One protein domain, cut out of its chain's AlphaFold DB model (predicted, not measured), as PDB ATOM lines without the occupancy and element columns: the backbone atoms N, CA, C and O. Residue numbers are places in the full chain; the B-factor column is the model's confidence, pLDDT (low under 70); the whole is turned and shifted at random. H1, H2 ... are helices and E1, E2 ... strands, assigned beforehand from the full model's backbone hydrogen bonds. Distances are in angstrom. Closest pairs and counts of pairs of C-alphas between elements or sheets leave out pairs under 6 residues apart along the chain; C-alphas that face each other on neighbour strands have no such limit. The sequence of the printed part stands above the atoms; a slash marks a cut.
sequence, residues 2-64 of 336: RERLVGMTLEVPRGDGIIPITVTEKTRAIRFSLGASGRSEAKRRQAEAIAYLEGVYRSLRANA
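AT A GLANCE: This is residues 2 to 64 of the 336 residues of a protein of Aquamicrobium defluvii (UniProt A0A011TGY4). One long helix, H2, runs beside a two-stranded hairpin, packing along E1, with E2 on the far side of E1 from it. The tiny helix H1 sits near the last turns of H2, and residues 23 to 38 run without a named element back along the length of the domain to where H2 begins. The printed part has 63 residues with two named helices and two named strands, in the order H1, E1, E2, H2; the sheet has the order E1 - E2 and is antiparallel, and the class is mixed, helices and strands. The whole is only just compact, close to loose, with a radius of gyration of the C-alphas of 12.6 A, and it is only just elongated, spanning 36 by 24 by 18 A.

HOW THE PARTS SIT: Begin with E1, residues 9 to 14, and E2, residues 17 to 22, which form a hairpin, antiparallel with 150 degrees between their directions. Look across the pair: N 10 and O 21 are 2.8 A apart and N 19 and O 12 are 2.8 A apart, both within hydrogen-bond range. Then turn to H2, residues 39 to 62: the closest C-alphas of E1 and H2 are those of Pro 13 and Ala 49, 5.5 A apart. Residues 42 to 56 of H2 make 27 pairs of C-alphas within 10 A with E1 and 1 with E2. H1, residues 2 to 5, is close to H2 but not clearly touching; their closest C-alphas are those of Arg 4 and Leu 60, 7.3 A apart. H1 and E2 are apart. In H2 every O i to N i+4 pair is within hydrogen-bond range; H1 is too short for such a pair, but its 1 pair of O i and N i+3 is within range.

IN THESE COORDINATES: Find C-alpha 9 at (-11.399, 28.725, 22.256); from there E1 runs 15.0 A to C-alpha 14. E2 follows from residue 17 to residue 22, 16.5 A. Find C-alpha 39 at (-38.787, 33.308, 20.087), where H2 begins; it runs 33.8 A to C-alpha 62 at (-8.193, 46.261, 14.010). Look back to H1, which covers 5.2 A from C-alpha 2 to C-alpha 5.

THE WHOLE: The two C-alphas farthest apart are those of Ser 37 and Ala 64, 38.8 A. The printed part runs from residue 2 to residue 64 and has no cut. The links H1 to E1 and E1 to E2 are tight, and the link E2 to H2, 16 residues, is long. The mean pLDDT of the printed part is 86.4; look for values under 70 at residues 62 to 64, of which 62 belongs to H2.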
ATOM      1  N   ARG A   2      -9.336  34.576   9.507       74.75
ATOM      2  CA  ARG A   2      -9.549  33.158   9.862       74.75
ATOM      3  C   ARG A   2      -8.320  32.506  10.499       74.75
ATOM      4  O   ARG A   2      -8.455  31.918  11.558       74.75
ATOM      5  N   GLU A   3      -7.139  32.695   9.918       81.88
ATOM      6  CA  GLU A   3      -5.865  32.172  10.451       81.88
ATOM      7  C   GLU A   3      -5.592  32.598  11.899       81.88
ATOM      8  O   GLU A   3      -5.020  31.839  12.663       81.88
ATOM      9  N   ARG A   4      -6.068  33.783  12.305       82.88
ATOM     10  CA  ARG A   4      -5.902  34.308  13.670       82.88
ATOM     11  C   ARG A   4      -6.938  33.777  14.661       82.88
ATOM     12  O   ARG A   4      -6.745  33.925  15.856       82.88
ATOM     13  N   LEU A   5      -8.051  33.234  14.164       85.19
ATOM     14  CA  LEU A   5      -9.070  32.574  14.981       85.19
ATOM     15  C   LEU A   5      -8.719  31.109  15.232       85.19
ATOM     16  O   LEU A   5      -9.115  30.571  16.260       85.19
ATOM     17  N   VAL A   6      -8.016  30.453  14.304       89.88
ATOM     18  CA  VAL A   6      -7.620  29.047  14.445       89.88
ATOM     19  C   VAL A   6      -6.792  28.863  15.721       89.88
ATOM     20  O   VAL A   6      -5.866  29.620  15.988       89.88
ATOM     21  N   GLY A   7      -7.155  27.860  16.519       88.00
ATOM     22  CA  GLY A   7      -6.548  27.560  17.816       88.00
ATOM     23  C   GLY A   7      -7.190  28.293  18.997       88.00
ATOM     24  O   GLY A   7      -6.968  27.897  20.139       88.00
ATOM     25  N   MET A   8      -8.022  29.315  18.764       89.25
ATOM     26  CA  MET A   8      -8.726  30.009  19.844       89.25
ATOM     27  C   MET A   8      -9.945  29.216  20.320       89.25
ATOM     28  O   MET A   8     -10.739  28.729  19.513       89.25
ATOM     29  N   THR A   9     -10.146  29.177  21.636       92.81
ATOM     30  CA  THR A   9     -11.399  28.725  22.256       92.81
ATOM     31  C   THR A   9     -12.223  29.943  22.646       92.81
ATOM     32  O   THR A   9     -11.905  30.633  23.609       92.81
ATOM     33  N   LEU A  10     -13.262  30.223  21.864       92.88
ATOM     34  CA  LEU A  10     -14.203  31.315  22.100       92.88
ATOM     35  C   LEU A  10     -15.089  30.994  23.307       92.88
ATOM     36  O   LEU A  10     -15.515  29.857  23.463       92.88
ATOM     37  N   GLU A  11     -15.409  31.996  24.118       91.50
ATOM     38  CA  GLU A  11     -16.269  31.897  25.304       91.50
ATOM     39  C   GLU A  11     -17.625  32.548  24.979       91.50
ATOM     40  O   GLU A  11     -17.926  33.646  25.445       91.50
ATOM     41  N   VAL A  12     -18.430  31.908  24.124       91.94
ATOM     42  CA  VAL A  12     -19.657  32.516  23.581       91.94
ATOM     43  C   VAL A  12     -20.774  32.533  24.641       91.94
ATOM     44  O   VAL A  12     -21.100  31.467  25.172       91.94
ATOM     45  N   PRO A  13     -21.402  33.689  24.939       89.56
ATOM     46  CA  PRO A  13     -22.513  33.773  25.887       89.56
ATOM     47  C   PRO A  13     -23.726  32.937  25.460       89.56
ATOM     48  O   PRO A  13     -24.100  32.911  24.284       89.56
ATOM     49  N   ARG A  14     -24.366  32.270  26.427       88.69
ATOM     50  CA  ARG A  14     -25.575  31.463  26.221       88.69
ATOM     51  C   ARG A  14     -26.455  31.483  27.472       88.69
ATOM     52  O   ARG A  14     -26.308  30.635  28.350       88.69
ATOM     53  N   GLY A  15     -27.420  32.404  27.512       80.94
ATOM     54  CA  GLY A  15     -28.261  32.590  28.699       80.94
ATOM     55  C   GLY A  15     -27.400  33.022  29.883       80.94
ATOM     56  O   GLY A  15     -26.605  33.943  29.733       80.94
ATOM     57  N   ASP A  16     -27.499  32.308  31.001       77.00
ATOM     58  CA  ASP A  16     -26.726  32.605  32.219       77.00
ATOM     59  C   ASP A  16     -25.334  31.943  32.229       77.00
ATOM     60  O   ASP A  16     -24.599  32.015  33.211       77.00
ATOM     61  N   GLY A  17     -24.961  31.274  31.132       83.00
ATOM     62  CA  GLY A  17     -23.706  30.541  31.002       83.00
ATOM     63  C   GLY A  17     -22.891  30.913  29.766       83.00
ATOM     64  O   GLY A  17     -23.216  31.816  28.992       83.00
ATOM     65  N   ILE A  18     -21.808  30.164  29.571       87.25
ATOM     66  CA  ILE A  18     -20.855  30.328  28.472       87.25
ATOM     67  C   ILE A  18     -20.683  28.977  27.776       87.25
ATOM     68  O   ILE A  18     -20.544  27.951  28.441       87.25
ATOM     69  N   ILE A  19     -20.663  28.968  26.441       90.56
ATOM     70  CA  ILE A  19     -20.287  27.798  25.643       90.56
ATOM     71  C   ILE A  19     -18.859  27.999  25.110       90.56
ATOM     72  O   ILE A  19     -18.640  28.919  24.313       90.56
ATOM     73  N   PRO A  20     -17.894  27.135  25.480       91.06
ATOM     74  CA  PRO A  20     -16.579  27.132  24.858       91.06
ATOM     75  C   PRO A  20     -16.660  26.563  23.432       91.06
ATOM     76  O   PRO A  20     -17.183  25.469  23.223       91.06
ATOM     77  N   ILE A  21     -16.131  27.284  22.441       92.38
ATOM     78  CA  ILE A  21     -16.074  26.841  21.040       92.38
ATOM     79  C   ILE A  21     -14.651  26.995  20.511       92.38
ATOM     80  O   ILE A  21     -14.197  28.107  20.237       92.38
ATOM     81  N   THR A  22     -13.955  25.877  20.316       93.75
ATOM     82  CA  THR A  22     -12.623  25.867  19.702       93.75
ATOM     83  C   THR A  22     -12.722  26.004  18.187       93.75
ATOM     84  O   THR A  22     -13.367  25.205  17.503       93.75
ATOM     85  N   VAL A  23     -12.070  27.027  17.641       92.31
ATOM     86  CA  VAL A  23     -11.990  27.251  16.199       92.31
ATOM     87  C   VAL A  23     -10.794  26.484  15.645       92.31
ATOM     88  O   VAL A  23      -9.659  26.673  16.070       92.31
ATOM     89  N   THR A  24     -11.042  25.622  14.667       92.69
ATOM     90  CA  THR A  24     -10.014  24.832  13.975       92.69
ATOM     91  C   THR A  24      -9.883  25.296  12.528       92.69
ATOM     92  O   THR A  24     -10.744  26.015  12.016       92.69
ATOM     93  N   GLU A  25      -8.857  24.831  11.814       90.94
ATOM     94  CA  GLU A  25      -8.716  25.093  10.374       90.94
ATOM     95  C   GLU A  25      -9.949  24.650   9.575       90.94
ATOM     96  O   GLU A  25     -10.323  25.284   8.588       90.94
ATOM     97  N   LYS A  26     -10.644  23.599  10.027       90.06
ATOM     98  CA  LYS A  26     -11.847  23.061   9.374       90.06
ATOM     99  C   LYS A  26     -13.111  23.870   9.683       90.06
ATOM    100  O   LYS A  26     -14.113  23.713   8.984       90.06
ATOM    101  N   THR A  27     -13.086  24.754  10.680       89.44
ATOM    102  CA  THR A  27     -14.252  25.546  11.083       89.44
ATOM    103  C   THR A  27     -14.618  26.552   9.988       89.44
ATOM    104  O   THR A  27     -13.891  27.512   9.731       89.44
ATOM    105  N   ARG A  28     -15.765  26.321   9.328       87.00
ATOM    106  CA  ARG A  28     -16.339  27.220   8.305       87.00
ATOM    107  C   ARG A  28     -17.445  28.129   8.840       87.00
ATOM    108  O   ARG A  28     -17.663  29.200   8.291       87.00
ATOM    109  N   ALA A  29     -18.136  27.704   9.895       88.38
ATOM    110  CA  ALA A  29     -19.171  28.474  10.577       88.38
ATOM    111  C   ALA A  29     -19.184  28.108  12.064       88.38
ATOM    112  O   ALA A  29     -18.987  26.943  12.412       88.38
ATOM    113  N   ILE A  30     -19.441  29.092  12.925       89.12
ATOM    114  CA  ILE A  30     -19.677  28.874  14.354       89.12
ATOM    115  C   ILE A  30     -21.161  28.539  14.517       89.12
ATOM    116  O   ILE A  30     -22.018  29.355  14.187       89.12
ATOM    117  N   ARG A  31     -21.464  27.322  14.976       90.06
ATOM    118  CA  ARG A  31     -22.834  26.830  15.169       90.06
ATOM    119  C   ARG A  31     -22.973  26.283  16.580       90.06
ATOM    120  O   ARG A  31     -22.153  25.474  17.001       90.06
ATOM    121  N   PHE A  32     -24.006  26.715  17.287       90.56
ATOM    122  CA  PHE A  32     -24.336  26.244  18.629       90.56
ATOM    123  C   PHE A  32     -25.821  26.497  18.911       90.56
ATOM    124  O   PHE A  32     -26.454  27.337  18.270       90.56
ATOM    125  N   SER A  33     -26.382  25.754  19.866       89.12
ATOM    126  CA  SER A  33     -27.749  25.984  20.337       89.12
ATOM    127  C   SER A  33     -27.788  27.169  21.301       89.12
ATOM    128  O   SER A  33     -27.011  27.223  22.253       89.12
ATOM    129  N   LEU A  34     -28.741  28.083  21.101       88.81
ATOM    130  CA  LEU A  34     -28.987  29.209  22.011       88.81
ATOM    131  C   LEU A  34     -29.605  28.754  23.347       88.81
ATOM    132  O   LEU A  34     -29.574  29.493  24.330       88.81
ATOM    133  N   GLY A  35     -30.160  27.535  23.403       87.19
ATOM    134  CA  GLY A  35     -30.852  27.001  24.580       87.19
ATOM    135  C   GLY A  35     -32.042  27.847  25.035       87.19
ATOM    136  O   GLY A  35     -32.229  27.986  26.236       87.19
ATOM    137  N   ALA A  36     -32.759  28.463  24.097       89.31
ATOM    138  CA  ALA A  36     -33.933  29.285  24.369       89.31
ATOM    139  C   ALA A  36     -35.217  28.473  24.166       89.31
ATOM    140  O   ALA A  36     -35.312  27.718  23.197       89.31
ATOM    141  N   SER A  37     -36.206  28.679  25.033       87.00
ATOM    142  CA  SER A  37     -37.493  27.971  24.985       87.00
ATOM    143  C   SER A  37     -38.544  28.701  24.139       87.00
ATOM    144  O   SER A  37     -39.586  28.137  23.817       87.00
ATOM    145  N   GLY A  38     -38.280  29.952  23.741       89.44
ATOM    146  CA  GLY A  38     -39.204  30.765  22.947       89.44
ATOM    147  C   GLY A  38     -38.522  31.803  22.053       89.44
ATOM    148  O   GLY A  38     -37.335  32.103  22.186       89.44
ATOM    149  N   ARG A  39     -39.294  32.389  21.127       88.50
ATOM    150  CA  ARG A  39     -38.787  33.308  20.087       88.50
ATOM    151  C   ARG A  39     -38.118  34.564  20.652       88.50
ATOM    152  O   ARG A  39     -37.078  34.975  20.143       88.50
ATOM    153  N   SER A  40     -38.708  35.186  21.671       84.75
ATOM    154  CA  SER A  40     -38.173  36.415  22.276       84.75
ATOM    155  C   SER A  40     -36.851  36.157  22.996       84.75
ATOM    156  O   SER A  40     -35.886  36.896  22.814       84.75
ATOM    157  N   GLU A  41     -36.778  35.055  23.741       86.81
ATOM    158  CA  GLU A  41     -35.552  34.624  24.408       86.81
ATOM    159  C   GLU A  41     -34.457  34.259  23.398       86.81
ATOM    160  O   GLU A  41     -33.308  34.674  23.558       86.81
ATOM    161  N   ALA A  42     -34.815  33.559  22.317       87.75
ATOM    162  CA  ALA A  42     -33.886  33.234  21.240       87.75
ATOM    163  C   ALA A  42     -33.300  34.505  20.611       87.75
ATOM    164  O   ALA A  42     -32.087  34.592  20.451       87.75
ATOM    165  N   LYS A  43     -34.129  35.521  20.328       84.94
ATOM    166  CA  LYS A  43     -33.655  36.811  19.802       84.94
ATOM    167  C   LYS A  43     -32.680  37.509  20.752       84.94
ATOM    168  O   LYS A  43     -31.646  37.981  20.290       84.94
ATOM    169  N   ARG A  44     -32.978  37.558  22.057       88.81
ATOM    170  CA  ARG A  44     -32.087  38.175  23.058       88.81
ATOM    171  C   ARG A  44     -30.733  37.464  23.111       88.81
ATOM    172  O   ARG A  44     -29.702  38.102  22.925       88.81
ATOM    173  N   ARG A  45     -30.735  36.138  23.288       89.69
ATOM    174  CA  ARG A  45     -29.499  35.338  23.370       89.69
ATOM    175  C   ARG A  45     -28.705  35.369  22.062       89.69
ATOM    176  O   ARG A  45     -27.479  35.370  22.078       89.69
ATOM    177  N   GLN A  46     -29.395  35.424  20.921       90.38
ATOM    178  CA  GLN A  46     -28.753  35.613  19.622       90.38
ATOM    179  C   GLN A  46     -28.054  36.975  19.542       90.38
ATOM    180  O   GLN A  46     -26.911  37.028  19.098       90.38
ATOM    181  N   ALA A  47     -28.708  38.056  19.976       86.12
ATOM    182  CA  ALA A  47     -28.111  39.389  19.983       86.12
ATOM    183  C   ALA A  47     -26.861  39.452  20.876       86.12
ATOM    184  O   ALA A  47     -25.843  39.993  20.456       86.12
ATOM    185  N   GLU A  48     -26.900  38.831  22.057       86.25
ATOM    186  CA  GLU A  48     -25.745  38.729  22.963       86.25
ATOM    187  C   GLU A  48     -24.573  37.980  22.327       86.25
ATOM    188  O   GLU A  48     -23.439  38.464  22.337       86.25
ATOM    189  N   ALA A  49     -24.839  36.823  21.717       90.25
ATOM    190  CA  ALA A  49     -23.796  36.052  21.059       90.25
ATOM    191  C   ALA A  49     -23.223  36.762  19.822       90.25
ATOM    192  O   ALA A  49     -22.016  36.700  19.581       90.25
ATOM    193  N   ILE A  50     -24.062  37.461  19.049       89.56
ATOM    194  CA  ILE A  50     -23.608  38.286  17.922       89.56
ATOM    195  C   ILE A  50     -22.723  39.422  18.430       89.56
ATOM    196  O   ILE A  50     -21.616  39.579  17.923       89.56
ATOM    197  N   ALA A  51     -23.152  40.164  19.454       84.88
ATOM    198  CA  ALA A  51     -22.378  41.268  20.020       84.88
ATOM    199  C   ALA A  51     -21.000  40.802  20.522       84.88
ATOM    200  O   ALA A  51     -19.984  41.449  20.258       84.88
ATOM    201  N   TYR A  52     -20.950  39.640  21.178       90.56
ATOM    202  CA  TYR A  52     -19.703  38.994  21.583       90.56
ATOM    203  C   TYR A  52     -18.785  38.696  20.388       90.56
ATOM    204  O   TYR A  52     -17.622  39.111  20.369       90.56
ATOM    205  N   LEU A  53     -19.304  37.990  19.375       91.12
ATOM    206  CA  LEU A  53     -18.529  37.597  18.197       91.12
ATOM    207  C   LEU A  53     -18.054  38.819  17.407       91.12
ATOM    208  O   LEU A  53     -16.913  38.843  16.951       91.12
ATOM    209  N   GLU A  54     -18.885  39.854  17.286       85.44
ATOM    210  CA  GLU A  54     -18.494  41.128  16.691       85.44
ATOM    211  C   GLU A  54     -17.357  41.800  17.459       85.44
ATOM    212  O   GLU A  54     -16.443  42.321  16.822       85.44
ATOM    213  N   GLY A  55     -17.368  41.759  18.795       82.06
ATOM    214  CA  GLY A  55     -16.267  42.249  19.628       82.06
ATOM    215  C   GLY A  55     -14.948  41.539  19.314       82.06
ATOM    216  O   GLY A  55     -13.955  42.191  18.974       82.06
ATOM    217  N   VAL A  56     -14.972  40.202  19.304       87.50
ATOM    218  CA  VAL A  56     -13.806  39.369  18.959       87.50
ATOM    219  C   VAL A  56     -13.314  39.695  17.551       87.50
ATOM    220  O   VAL A  56     -12.133  39.967  17.327       87.50
ATOM    221  N   TYR A  57     -14.223  39.718  16.579       85.81
ATOM    222  CA  TYR A  57     -13.912  40.009  15.185       85.81
ATOM    223  C   TYR A  57     -13.363  41.415  14.983       85.81
ATOM    224  O   TYR A  57     -12.425  41.594  14.205       85.81
ATOM    225  N   ARG A  58     -13.896  42.407  15.693       78.19
ATOM    226  CA  ARG A  58     -13.391  43.779  15.678       78.19
ATOM    227  C   ARG A  58     -11.964  43.834  16.207       78.19
ATOM    228  O   ARG A  58     -11.104  44.376  15.519       78.19
ATOM    229  N   SER A  59     -11.702  43.221  17.362       76.62
ATOM    230  CA  SER A  59     -10.362  43.158  17.960       76.62
ATOM    231  C   SER A  59      -9.351  42.498  17.010       76.62
ATOM    232  O   SER A  59      -8.250  43.006  16.806       76.62
ATOM    233  N   LEU A  60      -9.759  41.428  16.324       82.19
ATOM    234  CA  LEU A  60      -8.918  40.740  15.343       82.19
ATOM    235  C   LEU A  60      -8.711  41.513  14.031       82.19
ATOM    236  O   LEU A  60      -7.658  41.359  13.413       82.19
ATOM    237  N   ARG A  61      -9.693  42.298  13.564       77.06
ATOM    238  CA  ARG A  61      -9.568  43.116  12.338       77.06
ATOM    239  C   ARG A  61      -8.719  44.353  12.558       77.06
ATOM    240  O   ARG A  61      -7.903  44.662  11.703       77.06
ATOM    241  N   ALA A  62      -8.913  45.034  13.687       68.12
ATOM    242  CA  ALA A  62      -8.193  46.261  14.010       68.12
ATOM    243  C   ALA A  62      -6.675  46.042  14.079       68.12
ATOM    244  O   ALA A  62      -5.916  46.995  13.940       68.12
ATOM    245  N   ASN A  63      -6.235  44.797  14.311       65.69
ATOM    246  CA  ASN A  63      -4.834  44.425  14.499       65.69
ATOM    247  C   ASN A  63      -4.103  45.279  15.553       65.69
ATOM    248  O   ASN A  63      -2.879  45.361  15.563       65.69
ATOM    249  N   ALA A  64      -4.868  45.908  16.438       65.25
ATOM    250  CA  ALA A  64      -4.396  46.819  17.452       65.25
ATOM    251  C   ALA A  64      -4.965  46.336  18.788       65.25
ATOM    252  O   ALA A  64      -6.175  46.091  18.882       65.25
TER     253      ALA A  64